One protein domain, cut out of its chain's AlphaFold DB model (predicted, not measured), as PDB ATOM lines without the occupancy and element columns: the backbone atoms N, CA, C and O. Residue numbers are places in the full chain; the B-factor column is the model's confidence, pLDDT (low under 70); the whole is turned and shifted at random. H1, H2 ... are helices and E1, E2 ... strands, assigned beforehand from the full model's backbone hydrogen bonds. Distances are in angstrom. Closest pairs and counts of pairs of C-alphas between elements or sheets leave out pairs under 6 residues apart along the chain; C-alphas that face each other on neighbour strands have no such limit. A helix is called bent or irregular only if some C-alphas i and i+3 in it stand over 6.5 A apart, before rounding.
ATOM      1  N   ALA A  76      29.306 -34.137 -26.794       84.06
ATOM      2  CA  ALA A  76      30.154 -33.111 -26.190       84.06
ATOM      3  C   ALA A  76      31.562 -33.092 -26.807       84.06
ATOM      4  O   ALA A  76      32.024 -32.033 -27.225       84.06
ATOM      5  N   VAL A  77      32.195 -34.259 -26.930       86.69
ATOM      6  CA  VAL A  77      33.533 -34.424 -27.513       86.69
ATOM      7  C   VAL A  77      33.537 -34.084 -28.997       86.69
ATOM      8  O   VAL A  77      34.446 -33.400 -29.458       86.69
ATOM      9  N   GLU A  78      32.508 -34.490 -29.743       87.06
ATOM     10  CA  GLU A  78      32.364 -34.123 -31.158       87.06
ATOM     11  C   GLU A  78      32.294 -32.607 -31.344       87.06
ATOM     12  O   GLU A  78      32.997 -32.042 -32.183       87.06
ATOM     13  N   ARG A  79      31.478 -31.932 -30.525       89.50
ATOM     14  CA  ARG A  79      31.362 -30.472 -30.540       89.50
ATOM     15  C   ARG A  79      32.693 -29.802 -30.202       89.50
ATOM     16  O   ARG A  79      33.073 -28.839 -30.867       89.50
ATOM     17  N   ASP A  80      33.406 -30.307 -29.201       92.00
ATOM     18  CA  ASP A  80      34.694 -29.743 -28.800       92.00
ATOM     19  C   ASP A  80      35.752 -29.949 -29.895       92.00
ATOM     20  O   ASP A  80      36.468 -29.010 -30.247       92.00
ATOM     21  N   CYS A  81      35.770 -31.121 -30.539       90.50
ATOM     22  CA  CYS A  81      36.603 -31.389 -31.714       90.50
ATOM     23  C   CYS A  81      36.270 -30.468 -32.887       90.50
ATOM     24  O   CYS A  81      37.181 -29.992 -33.564       90.50
ATOM     25  N   ALA A  82      34.988 -30.193 -33.137       90.94
ATOM     26  CA  ALA A  82      34.572 -29.270 -34.189       90.94
ATOM     27  C   ALA A  82      35.087 -27.847 -33.916       90.94
ATOM     28  O   ALA A  82      35.643 -27.210 -34.811       90.94
ATOM     29  N   ASN A  83      34.997 -27.379 -32.667       92.88
ATOM     30  CA  ASN A  83      35.530 -26.075 -32.265       92.88
ATOM     31  C   ASN A  83      37.059 -26.010 -32.421       92.88
ATOM     32  O   ASN A  83      37.585 -25.059 -32.998       92.88
ATOM     33  N   ILE A  84      37.781 -27.039 -31.963       93.19
ATOM     34  CA  ILE A  84      39.243 -27.128 -32.112       93.19
ATOM     35  C   ILE A  84      39.635 -27.173 -33.595       93.19
ATOM     36  O   ILE A  84      40.565 -26.482 -34.005       93.19
ATOM     37  N   SER A  85      38.893 -27.924 -34.414       93.19
ATOM     38  CA  SER A  85      39.095 -27.992 -35.868       93.19
ATOM     39  C   SER A  85      39.001 -26.618 -36.512       93.19
ATOM     40  O   SER A  85      39.872 -26.251 -37.294       93.19
ATOM     41  N   MET A  86      37.972 -25.837 -36.162       93.06
ATOM     42  CA  MET A  86      37.824 -24.473 -36.669       93.06
ATOM     43  C   MET A  86      39.027 -23.604 -36.294       93.06
ATOM     44  O   MET A  86      39.546 -22.887 -37.141       93.06
ATOM     45  N   LEU A  87      39.508 -23.712 -35.055       93.75
ATOM     46  CA  LEU A  87      40.642 -22.923 -34.578       93.75
ATOM     47  C   LEU A  87      41.988 -23.332 -35.195       93.75
ATOM     48  O   LEU A  87      42.858 -22.475 -35.354       93.75
ATOM     49  N   LEU A  88      42.181 -24.618 -35.499       93.12
ATOM     50  CA  LEU A  88      43.404 -25.137 -36.120       93.12
ATOM     51  C   LEU A  88      43.419 -24.959 -37.639       93.12
ATOM     52  O   LEU A  88      44.493 -24.794 -38.209       93.12
ATOM     53  N   ARG A  89      42.256 -24.960 -38.299       90.81
ATOM     54  CA  ARG A  89      42.152 -24.796 -39.756       90.81
ATOM     55  C   ARG A  89      42.777 -23.491 -40.256       90.81
ATOM     56  O   ARG A  89      43.325 -23.470 -41.354       90.81
ATOM     57  N   ASP A  90      42.711 -22.432 -39.455       89.19
ATOM     58  CA  ASP A  90      43.271 -21.117 -39.790       89.19
ATOM     59  C   ASP A  90      44.757 -20.979 -39.395       89.19
ATOM     60  O   ASP A  90      45.324 -19.883 -39.425       89.19
ATOM     61  N   ARG A  91      45.408 -22.077 -38.982       90.19
ATOM     62  CA  ARG A  91      46.813 -22.102 -38.557       90.19
ATOM     63  C   ARG A  91      47.723 -22.671 -39.642       90.19
ATOM     64  O   ARG A  91      47.283 -23.480 -40.459       90.19
ATOM     65  N   PRO A  92      49.007 -22.271 -39.653       89.62
ATOM     66  CA  PRO A  92      49.971 -22.871 -40.561       89.62
ATOM     67  C   PRO A  92      50.135 -24.377 -40.273       89.62
ATOM     68  O   PRO A  92      50.033 -24.786 -39.107       89.62
ATOM     69  N   PRO A  93      50.429 -25.195 -41.304       88.19
ATOM     70  CA  PRO A  93      50.791 -26.600 -41.131       88.19
ATOM     71  C   PRO A  93      51.910 -26.774 -40.098       88.19
ATOM     72  O   PRO A  93      52.769 -25.906 -39.956       88.19
ATOM     73  N   GLY A  94      51.881 -27.877 -39.349       89.62
ATOM     74  CA  GLY A  94      52.797 -28.100 -38.223       89.62
ATOM     75  C   GLY A  94      52.362 -27.444 -36.904       89.62
ATOM     76  O   GLY A  94      53.071 -27.550 -35.907       89.62
ATOM     77  N   THR A  95      51.197 -26.788 -36.857       94.31
ATOM     78  CA  THR A  95      50.620 -26.276 -35.602       94.31
ATOM     79  C   THR A  95      49.783 -27.344 -34.901       94.31
ATOM     80  O   THR A  95      48.884 -27.929 -35.508       94.31
ATOM     81  N   THR A  96      50.022 -27.538 -33.604       95.75
ATOM     82  CA  THR A  96      49.247 -28.436 -32.743       95.75
ATOM     83  C   THR A  96      48.443 -27.697 -31.683       95.75
ATOM     84  O   THR A  96      48.851 -26.644 -31.190       95.75
ATOM     85  N   ALA A  97      47.317 -28.291 -31.296       95.38
ATOM     86  CA  ALA A  97      46.609 -28.035 -30.052       95.38
ATOM     87  C   ALA A  97      47.073 -29.055 -29.003       95.38
ATOM     88  O   ALA A  97      46.879 -30.259 -29.176       95.38
ATOM     89  N   ASP A  98      47.695 -28.573 -27.932       93.62
ATOM     90  CA  ASP A  98      48.248 -29.430 -26.877       93.62
ATOM     91  C   ASP A  98      47.167 -29.773 -25.843       93.62
ATOM     92  O   ASP A  98      46.916 -28.985 -24.932       93.62
ATOM     93  N   ILE A  99      46.499 -30.918 -26.005       93.69
ATOM     94  CA  ILE A  99      45.352 -31.312 -25.168       93.69
ATOM     95  C   ILE A  99      45.809 -31.859 -23.816       93.69
ATOM     96  O   ILE A  99      45.238 -31.508 -22.783       93.69
ATOM     97  N   SER A 100      46.853 -32.681 -23.815       89.25
ATOM     98  CA  SER A 100      47.538 -33.175 -22.617       89.25
ATOM     99  C   SER A 100      49.052 -33.122 -22.820       89.25
ATOM    100  O   SER A 100      49.535 -32.705 -23.875       89.25
ATOM    101  N   ASP A 101      49.810 -33.545 -21.808       86.38
ATOM    102  CA  ASP A 101      51.277 -33.568 -21.855       86.38
ATOM    103  C   ASP A 101      51.830 -34.493 -22.953       86.38
ATOM    104  O   ASP A 101      52.933 -34.277 -23.451       86.38
ATOM    105  N   ASP A 102      51.056 -35.504 -23.344       89.19
ATOM    106  CA  ASP A 102      51.429 -36.530 -24.312       89.19
ATOM    107  C   ASP A 102      50.528 -36.568 -25.550       89.19
ATOM    108  O   ASP A 102      50.882 -37.250 -26.503       89.19
ATOM    109  N   THR A 103      49.392 -35.863 -25.570       91.69
ATOM    110  CA  THR A 103      48.410 -35.935 -26.661       91.69
ATOM    111  C   THR A 103      48.203 -34.574 -27.299       91.69
ATOM    112  O   THR A 103      47.818 -33.595 -26.651       91.69
ATOM    113  N   VAL A 104      48.400 -34.536 -28.613       94.31
ATOM    114  CA  VAL A 104      48.227 -33.340 -29.429       94.31
ATOM    115  C   VAL A 104      47.245 -33.587 -30.565       94.31
ATOM    116  O   VAL A 104      47.184 -34.674 -31.138       94.31
ATOM    117  N   LEU A 105      46.487 -32.549 -30.911       95.19
ATOM    118  CA  LEU A 105      45.613 -32.534 -32.081       95.19
ATOM    119  C   LEU A 105      46.176 -31.591 -33.135       95.19
ATOM    120  O   LEU A 105      46.729 -30.543 -32.808       95.19
ATOM    121  N   TYR A 106      46.025 -31.945 -34.402       94.25
ATOM    122  CA  TYR A 106      46.494 -31.135 -35.519       94.25
ATOM    123  C   TYR A 106      45.520 -31.183 -36.689       94.25
ATOM    124  O   TYR A 106      44.658 -32.058 -36.784       94.25
ATOM    125  N   TRP A 107      45.651 -30.199 -37.573       93.50
ATOM    126  CA  TRP A 107      44.870 -30.122 -38.796       93.50
ATOM    127  C   TRP A 107      45.686 -30.644 -39.974       93.50
ATOM    128  O   TRP A 107      46.763 -30.121 -40.255       93.50
ATOM    129  N   ASP A 108      45.156 -31.650 -40.667       89.75
ATOM    130  CA  ASP A 108      45.740 -32.197 -41.891       89.75
ATOM    131  C   ASP A 108      44.674 -32.295 -42.986       89.75
ATOM    132  O   ASP A 108      43.628 -32.918 -42.804       89.75
ATOM    133  N   ALA A 109      44.940 -31.646 -44.121       82.25
ATOM    134  CA  ALA A 109      44.191 -31.772 -45.373       82.25
ATOM    135  C   ALA A 109      42.646 -31.775 -45.261       82.25
ATOM    136  O   ALA A 109      41.965 -32.438 -46.042       82.25
ATOM    137  N   GLY A 110      42.067 -31.017 -44.322       82.75
ATOM    138  CA  GLY A 110      40.609 -30.924 -44.163       82.75
ATOM    139  C   GLY A 110      40.017 -31.748 -43.017       82.75
ATOM    140  O   GLY A 110      38.796 -31.742 -42.850       82.75
ATOM    141  N   LYS A 111      40.845 -32.445 -42.231       89.38
ATOM    142  CA  LYS A 111      40.405 -33.248 -41.089       89.38
ATOM    143  C   LYS A 111      41.255 -32.961 -39.849       89.38
ATOM    144  O   LYS A 111      42.458 -32.717 -39.934       89.38
ATOM    145  N   LEU A 112      40.615 -33.031 -38.686       91.44
ATOM    146  CA  LEU A 112      41.300 -33.087 -37.401       91.44
ATOM    147  C   LEU A 112      41.889 -34.479 -37.189       91.44
ATOM    148  O   LEU A 112      41.190 -35.481 -37.348       91.44
ATOM    149  N   GLN A 113      43.157 -34.517 -36.811       92.25
ATOM    150  CA  GLN A 113      43.911 -35.731 -36.535       92.25
ATOM    151  C   GLN A 113      44.574 -35.619 -35.158       92.25
ATOM    152  O   GLN A 113      44.723 -34.520 -34.616       92.25
ATOM    153  N   GLY A 114      44.956 -36.759 -34.588       91.88
ATOM    154  CA  GLY A 114      45.632 -36.839 -33.296       91.88
ATOM    155  C   GLY A 114      46.984 -37.524 -33.406       91.88
ATOM    156  O   GLY A 114      47.206 -38.365 -34.280       91.88
ATOM    157  N   ALA A 115      47.888 -37.165 -32.505       92.31
ATOM    158  CA  ALA A 115      49.149 -37.862 -32.324       92.31
ATOM    159  C   ALA A 115      49.594 -37.825 -30.863       92.31
ATOM    160  O   ALA A 115      49.242 -36.907 -30.116       92.31
ATOM    161  N   SER A 116      50.398 -38.813 -30.480       90.19
ATOM    162  CA  SER A 116      51.127 -38.780 -29.223       90.19
ATOM    163  C   SER A 116      52.504 -38.137 -29.389       90.19
ATOM    164  O   SER A 116      53.128 -38.204 -30.454       90.19
ATOM    165  N   LEU A 117      52.985 -37.510 -28.322       91.19
ATOM    166  CA  LEU A 117      54.343 -36.994 -28.220       91.19
ATOM    167  C   LEU A 117      55.294 -38.079 -27.703       91.19
ATOM    168  O   LEU A 117      54.895 -38.980 -26.964       91.19
ATOM    169  N   SER A 118      56.562 -37.986 -28.097       87.56
ATOM    170  CA  SER A 118      57.617 -38.871 -27.607       87.56
ATOM    171  C   SER A 118      57.832 -38.674 -26.106       87.56
ATOM    172  O   SER A 118      57.923 -37.544 -25.620       87.56
ATOM    173  N   ALA A 119      57.937 -39.786 -25.376       83.19
ATOM    174  CA  ALA A 119      58.293 -39.779 -23.959       83.19
ATOM    175  C   ALA A 119      59.782 -39.455 -23.741       83.19
ATOM    176  O   ALA A 119      60.140 -38.879 -22.715       83.19
ATOM    177  N   ASP A 120      60.629 -39.815 -24.710       84.75
ATOM    178  CA  ASP A 120      62.078 -39.612 -24.648       84.75
ATOM    179  C   ASP A 120      62.478 -38.210 -25.132       84.75
ATOM    180  O   ASP A 120      63.432 -37.618 -24.626       84.75
ATOM    181  N   GLU A 121      61.721 -37.649 -26.081       84.38
ATOM    182  CA  GLU A 121      61.976 -36.337 -26.680       84.38
ATOM    183  C   GLU A 121      60.733 -35.438 -26.583       84.38
ATOM    184  O   GLU A 121      59.860 -35.463 -27.460       84.38
ATOM    185  N   PRO A 122      60.634 -34.613 -25.523       77.25
ATOM    186  CA  PRO A 122      59.462 -33.792 -25.274       77.25
ATOM    187  C   PRO A 122      59.135 -32.893 -26.462       77.25
ATOM    188  O   PRO A 122      59.909 -32.028 -26.870       77.25
ATOM    189  N   GLY A 123      57.932 -33.076 -26.987       79.38
ATOM    190  CA  GLY A 123      57.395 -32.253 -28.053       79.38
ATOM    191  C   GLY A 123      57.736 -32.686 -29.473       79.38
ATOM    192  O   GLY A 123      57.271 -32.031 -30.413       79.38
ATOM    193  N   VAL A 124      58.457 -33.796 -29.628       89.31
ATOM    194  CA  VAL A 124      58.554 -34.525 -30.892       89.31
ATOM    195  C   VAL A 124      57.302 -35.371 -31.064       89.31
ATOM    196  O   VAL A 124      56.880 -36.060 -30.136       89.31
ATOM    197  N   VAL A 125      56.686 -35.293 -32.238       89.62
ATOM    198  CA  VAL A 125      55.531 -36.128 -32.548       89.62
ATOM    199  C   VAL A 125      56.002 -37.552 -32.839       89.62
ATOM    200  O   VAL A 125      56.928 -37.739 -33.621       89.62
ATOM    201  N   ALA A 126      55.396 -38.541 -32.179       87.69
ATOM    202  CA  ALA A 126      55.872 -39.921 -32.190       87.69
ATOM    203  C   ALA A 126      54.958 -40.868 -32.972       87.69
ATOM    204  O   ALA A 126      55.415 -41.532 -33.901       87.69
ATOM    205  N   LEU A 127      53.680 -40.972 -32.588       85.88
ATOM    206  CA  LEU A 127      52.757 -41.959 -33.158       85.88
ATOM    207  C   LEU A 127      51.392 -41.347 -33.480       85.88
ATOM    208  O   LEU A 127      50.918 -40.484 -32.737       85.88
ATOM    209  N   PRO A 128      50.727 -41.803 -34.558       87.44
ATOM    210  CA  PRO A 128      49.368 -41.381 -34.861       87.44
ATOM    211  C   PRO A 128      48.406 -41.976 -33.844       87.44
ATOM    212  O   PRO A 128      48.640 -43.056 -33.298       87.44
ATOM    213  N   LEU A 129      47.315 -41.258 -33.605       84.69
ATOM    214  CA  LEU A 129      46.328 -41.630 -32.612       84.69
ATOM    215  C   LEU A 129      44.920 -41.584 -33.212       84.69
ATOM    216  O   LEU A 129      44.534 -40.610 -33.860       84.69
ATOM    217  N   GLU A 130      44.153 -42.643 -32.959       83.56
ATOM    218  CA  GLU A 130      42.738 -42.731 -33.322       83.56
ATOM    219  C   GLU A 130      41.907 -41.941 -32.303       83.56
ATOM    220  O   GLU A 130      41.846 -42.280 -31.116       83.56
ATOM    221  N   LEU A 131      41.277 -40.857 -32.757       82.56
ATOM    222  CA  LEU A 131      40.583 -39.898 -31.890       82.56
ATOM    223  C   LEU A 131      39.447 -40.550 -31.098       82.56
ATOM    224  O   LEU A 131      39.278 -40.289 -29.909       82.56
ATOM    225  N   GLU A 132      38.702 -41.440 -31.741       77.94
ATOM    226  CA  GLU A 132      37.595 -42.185 -31.152       77.94
ATOM    227  C   GLU A 132      38.044 -43.072 -29.980       77.94
ATOM    228  O   GLU A 132      37.253 -43.371 -29.086       77.94
ATOM    229  N   GLU A 133      39.320 -43.463 -29.950       77.81
ATOM    230  CA  GLU A 133      39.892 -44.264 -28.873       77.81
ATOM    231  C   GLU A 133      40.434 -43.406 -27.722       77.81
ATOM    232  O   GLU A 133      40.239 -43.748 -26.553       77.81
ATOM    233  N   ALA A 134      41.117 -42.300 -28.024       80.50
ATOM    234  CA  ALA A 134      41.793 -41.521 -26.985       80.50
ATOM    235  C   ALA A 134      40.916 -40.448 -26.341       80.50
ATOM    236  O   ALA A 134      41.010 -40.210 -25.135       80.50
ATOM    237  N   LEU A 135      40.061 -39.788 -27.124       82.88
ATOM    238  CA  LEU A 135      39.333 -38.611 -26.659       82.88
ATOM    239  C   LEU A 135      38.300 -38.872 -25.552       82.88
ATOM    240  O   LEU A 135      38.155 -37.984 -24.711       82.88
ATOM    241  N   PRO A 136      37.639 -40.046 -25.444       79.25
ATOM    242  CA  PRO A 136      36.766 -40.330 -24.301       79.25
ATOM    243  C   PRO A 136      37.477 -40.252 -22.939       79.25
ATOM    244  O   PRO A 136      36.846 -39.984 -21.921       79.25
ATOM    245  N   GLY A 137      38.799 -40.462 -22.892       80.75
ATOM    246  CA  GLY A 137      39.601 -40.275 -21.677       80.75
ATOM    247  C   GLY A 137      40.032 -38.824 -21.424       80.75
ATOM    248  O   GLY A 137      40.553 -38.521 -20.352       80.75
ATOM    249  N   LEU A 138      39.825 -37.932 -22.395       85.44
ATOM    250  CA  LEU A 138      40.357 -36.569 -22.431       85.44
ATOM    251  C   LEU A 138      39.263 -35.493 -22.500       85.44
ATOM    252  O   LEU A 138      39.584 -34.327 -22.713       85.44
ATOM    253  N   GLU A 139      37.988 -35.829 -22.279       86.19
ATOM    254  CA  GLU A 139      36.872 -34.870 -22.396       86.19
ATOM    255  C   GLU A 139      37.094 -33.603 -21.551       86.19
ATOM    256  O   GLU A 139      36.959 -32.480 -22.035       86.19
ATOM    257  N   GLY A 140      37.526 -33.772 -20.296       87.19
ATOM    258  CA  GLY A 140      37.845 -32.645 -19.419       87.19
ATOM    259  C   GLY A 140      39.047 -31.824 -19.900       87.19
ATOM    260  O   GLY A 140      39.069 -30.606 -19.733       87.19
ATOM    261  N   ALA A 141      40.034 -32.469 -20.526       90.94
ATOM    262  CA  ALA A 141      41.208 -31.799 -21.072       90.94
ATOM    263  C   ALA A 141      40.856 -30.971 -22.320       90.94
ATOM    264  O   ALA A 141      41.283 -29.823 -22.426       90.94
ATOM    265  N   LEU A 142      39.999 -31.500 -23.203       91.25
ATOM    266  CA  LEU A 142      39.463 -30.779 -24.365       91.25
ATOM    267  C   LEU A 142      38.701 -29.519 -23.942       91.25
ATOM    268  O   LEU A 142      38.988 -28.424 -24.430       91.25
ATOM    269  N   ALA A 143      37.775 -29.662 -22.989       90.75
ATOM    270  CA  ALA A 143      36.996 -28.543 -22.475       90.75
ATOM    271  C   ALA A 143      37.896 -27.470 -21.836       90.75
ATOM    272  O   ALA A 143      37.734 -26.277 -22.102       90.75
ATOM    273  N   ASN A 144      38.892 -27.880 -21.043       92.62
ATOM    274  CA  ASN A 144      39.858 -26.960 -20.438       92.62
ATOM    275  C   ASN A 144      40.712 -26.241 -21.488       92.62
ATOM    276  O   ASN A 144      40.948 -25.034 -21.370       92.62
ATOM    277  N   TRP A 145      41.150 -26.960 -22.521       95.00
ATOM    278  CA  TRP A 145      41.921 -26.379 -23.611       95.00
ATOM    279  C   TRP A 145      41.103 -25.338 -24.381       95.00
ATOM    280  O   TRP A 145      41.617 -24.268 -24.686       95.00
ATOM    281  N   LEU A 146      39.808 -25.575 -24.619       93.38
ATOM    282  CA  LEU A 146      38.931 -24.592 -25.272       93.38
ATOM    283  C   LEU A 146      38.773 -23.290 -24.472       93.38
ATOM    284  O   LEU A 146      38.646 -22.220 -25.067       93.38
ATOM    285  N   VAL A 147      38.821 -23.353 -23.138       94.69
ATOM    286  CA  VAL A 147      38.798 -22.154 -22.277       94.69
ATOM    287  C   VAL A 147      40.113 -21.374 -22.373       94.69
ATOM    288  O   VAL A 147      40.113 -20.146 -22.257       94.69
ATOM    289  N   ARG A 148      41.243 -22.063 -22.579       92.50
ATOM    290  CA  ARG A 148      42.576 -21.452 -22.714       92.50
ATOM    291  C   ARG A 148      43.362 -22.082 -23.872       92.50
ATOM    292  O   ARG A 148      44.280 -22.864 -23.616       92.50
ATOM    293  N   PRO A 149      43.040 -21.723 -25.129       92.44
ATOM    294  CA  PRO A 149      43.655 -22.344 -26.294       92.44
ATOM    295  C   PRO A 149      45.162 -22.109 -26.316       92.44
ATOM    296  O   PRO A 149      45.627 -20.965 -26.313       92.44
ATOM    297  N   LYS A 150      45.928 -23.199 -26.365       91.69
ATOM    298  CA  LYS A 150      47.385 -23.168 -26.489       91.69
ATOM    299  C   LYS A 150      47.807 -23.877 -27.767       91.69
ATOM    300  O   LYS A 150      47.642 -25.090 -27.890       91.69
ATOM    301  N   PHE A 151      48.373 -23.100 -28.684       93.94
ATOM    302  CA  PHE A 151      48.937 -23.598 -29.931       93.94
ATOM    303  C   PHE A 151      50.451 -23.697 -29.820       93.94
ATOM    304  O   PHE A 151      51.092 -22.770 -29.319       93.94
ATOM    305  N   THR A 152      51.008 -24.776 -30.351       94.44
ATOM    306  CA  THR A 152      52.454 -24.990 -30.414       94.44
ATOM    307  C   THR A 152      52.835 -25.335 -31.845       94.44
ATOM    308  O   THR A 152      52.228 -26.203 -32.462       94.44
ATOM    309  N   PHE A 153      53.830 -24.643 -32.397       93.31
ATOM    310  CA  PHE A 153      54.403 -25.018 -33.686       93.31
ATOM    311  C   PHE A 153      55.448 -26.116 -33.478       93.31
ATOM    312  O   PHE A 153      56.341 -25.964 -32.641       93.31
ATOM    313  N   ARG A 154      55.335 -27.215 -34.228       92.50
ATOM    314  CA  ARG A 154      56.199 -28.395 -34.112       92.50
ATOM    315  C   ARG A 154      56.820 -28.727 -35.471       92.50
ATOM    316  O   ARG A 154      56.117 -29.251 -36.333       92.50
ATOM    317  N   PRO A 155      58.131 -28.487 -35.655       91.00
ATOM    318  CA  PRO A 155      58.837 -28.880 -36.875       91.00
ATOM    319  C   PRO A 155      58.717 -30.380 -37.177       91.00
ATOM    320  O   PRO A 155      58.466 -30.748 -38.315       91.00
ATOM    321  N   SER A 156      58.761 -31.227 -36.144       90.94
ATOM    322  CA  SER A 156      58.592 -32.683 -36.271       90.94
ATOM    323  C   SER A 156      57.241 -33.095 -36.864       90.94
ATOM    324  O   SER A 156      57.158 -34.087 -37.579       90.94
ATOM    325  N   LEU A 157      56.174 -32.327 -36.610       90.50
ATOM    326  CA  LEU A 157      54.889 -32.564 -37.264       90.50
ATOM    327  C   LEU A 157      54.934 -32.158 -38.737       90.50
ATOM    328  O   LEU A 157      54.343 -32.835 -39.569       90.50
ATOM    329  N   LEU A 158      55.595 -31.044 -39.059       89.69
ATOM    330  CA  LEU A 158      55.697 -30.569 -40.436       89.69
ATOM    331  C   LEU A 158      56.449 -31.582 -41.308       89.69
ATOM    332  O   LEU A 158      55.923 -31.980 -42.340       89.69
ATOM    333  N   GLU A 159      57.606 -32.055 -40.841       88.94
ATOM    334  CA  GLU A 159      58.387 -33.111 -41.502       88.94
ATOM    335  C   GLU A 159      57.541 -34.377 -41.706       88.94
ATOM    336  O   GLU A 159      57.489 -34.938 -42.799       88.94
ATOM    337  N   TRP A 160      56.774 -34.777 -40.688       88.69
ATOM    338  CA  TRP A 160      55.899 -35.940 -40.793       88.69
ATOM    339  C   TRP A 160      54.763 -35.759 -41.822       88.69
ATOM    340  O   TRP A 160      54.429 -36.679 -42.581       88.69
ATOM    341  N   LEU A 161      54.160 -34.571 -41.889       87.00
ATOM    342  CA  LEU A 161      53.144 -34.254 -42.897       87.00
ATOM    343  C   LEU A 161      53.738 -34.256 -44.315       87.00
ATOM    344  O   LEU A 161      53.096 -34.731 -45.253       87.00
ATOM    345  N   GLU A 162      54.972 -33.780 -44.474       85.44
ATOM    346  CA  GLU A 162      55.690 -33.811 -45.747       85.44
ATOM    347  C   GLU A 162      55.972 -35.253 -46.193       85.44
ATOM    348  O   GLU A 162      55.586 -35.621 -47.307       85.44
ATOM    349  N   ASP A 163      56.499 -36.104 -45.309       79.81
ATOM    350  CA  ASP A 163      56.769 -37.522 -45.596       79.81
ATOM    351  C   ASP A 163      55.499 -38.295 -45.984       79.81
ATOM    352  O   ASP A 163      55.470 -39.068 -46.951       79.81
ATOM    353  N   THR A 164      54.401 -38.060 -45.261       69.31
ATOM    354  CA  THR A 164      53.114 -38.708 -45.556       69.31
ATOM    355  C   THR A 164      52.465 -38.179 -46.835       69.31
ATOM    356  O   THR A 164      51.748 -38.925 -47.510       69.31
ATOM    357  N   SER A 165      52.720 -36.921 -47.209       63.41
ATOM    358  CA  SER A 165      52.281 -36.359 -48.490       63.41
ATOM    359  C   SER A 165      53.109 -36.880 -49.673       63.41
ATOM    360  O   SER A 165      52.545 -37.182 -50.729       63.41
ATOM    361  N   ALA A 166      54.418 -37.084 -49.479       59.44
ATOM    362  CA  ALA A 166      55.319 -37.635 -50.486       59.44
ATOM    363  C   ALA A 166      54.956 -39.089 -50.830       59.44
ATOM    364  O   ALA A 166      54.915 -39.453 -52.007       59.44
ATOM    365  N   GLY A 167      54.575 -39.893 -49.831       51.09
ATOM    366  CA  GLY A 167      54.094 -41.264 -50.040       51.09
ATOM    367  C   GLY A 167      52.741 -41.371 -50.764       51.09
ATOM    368  O   GLY A 167      52.455 -42.399 -51.377       51.09
ATOM    369  N   LYS A 168      51.906 -40.320 -50.741       48.78
ATOM    370  CA  LYS A 168      50.602 -40.288 -51.438       48.78
ATOM    371  C   LYS A 168      50.710 -39.969 -52.938       48.78
ATOM    372  O   LYS A 168      49.732 -40.176 -53.648       48.78
ATOM    373  N   SER A 169      51.859 -39.495 -53.437       42.47
ATOM    374  CA  SER A 169      52.049 -39.137 -54.860       42.47
ATOM    375  C   SER A 169      52.526 -40.290 -55.762       42.47
ATOM    376  O   SER A 169      52.738 -40.076 -56.954       42.47
TER     377      SER A 169
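What this domain is: This is residues 76 to 169 of the 171 residues of an uncharacterized protein of Paraburkholderia sp. OV446 (UniProt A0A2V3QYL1). A small, strongly twisted sheet of five strands makes the core, with helices over both of its faces: H1 and H2 on one, H4 on the other. H3 packs on H1 and only grazes the sheet. The 94 printed residues hold four named helices and five named strands, in the order H1 E1 E2 E3 E4 H2 H3 E5 H4; the sheet runs E4 E3 E2 E1 E5, all antiparallel, and the class is mixed. The whole is compact, with a radius of gyration of the C-alphas of 12.6 A and spans of 36 by 30 by 23 A.

How they stand to each other: After H1, residues 76 to 89, comes a meander, each strand the antiparallel neighbour of the one before: E1, residues 95 to 98, E2, 103 to 108, E3, 111 to 117, and E4, 125 to 129. H1 is over E2 at a height over the sheet of 8.2 A, slantwise to it at 51 degrees on the local plane; the closest C-alphas, of Leu 88 and Trp 107, are 5.8 A apart. Within hydrogen-bond range are N 97 and O 105 of the hairpin E1 and E2, 2.8 A, N 106 and O 113 of the hairpin E2 and E3, 2.9 A, and N 116 and O 127 of the hairpin E3 and E4, 2.9 A. H2, residues 131 to 137, is over E3 at a height over the sheet of 9.7 A; it is only just irregular, with C-alphas 133 and 136 6.8 A apart. H3, residues 139 to 147, touches H1 at a steep tilt of 43 degrees, the same way; the closest C-alphas, of Val 77 and Glu 139, are 6.1 A apart. E5, residues 151 to 153, is an edge strand beside E1, with N 96 and O 152 at 2.8 A. H4, residues 155 to 168, is on the opposite face from H2, and its closest C-alpha pair with E4, of Val 125 and Ser 156, is 5.9 A apart. Every O i to N i+4 pair is within hydrogen-bond range in H1 and H3, 9 of 10 are in H4, and 1 of 3 in H2, where 2 of 4 O i to N i+3 pairs are.

Where its parts are: H1 begins at C-alpha 76 (30.154, -33.111, -26.190) and is 19.9 A long. E1 measures 9.6 A, E2 15.9 A, E3 19.3 A and E4 10.7 A. H2 measures 10.3 A, H3 12.9 A and E5 6.8 A. H4, 20.2 A long, ends at C-alpha 168 (50.602, -40.288, -51.438).

The domain as a whole: The C-alphas farthest apart, of Val 147 and Ser 169, are 39.1 A apart. The printed part has no cut and no long link. Its mean pLDDT is 86.9; residues 164 to 169 are under 70.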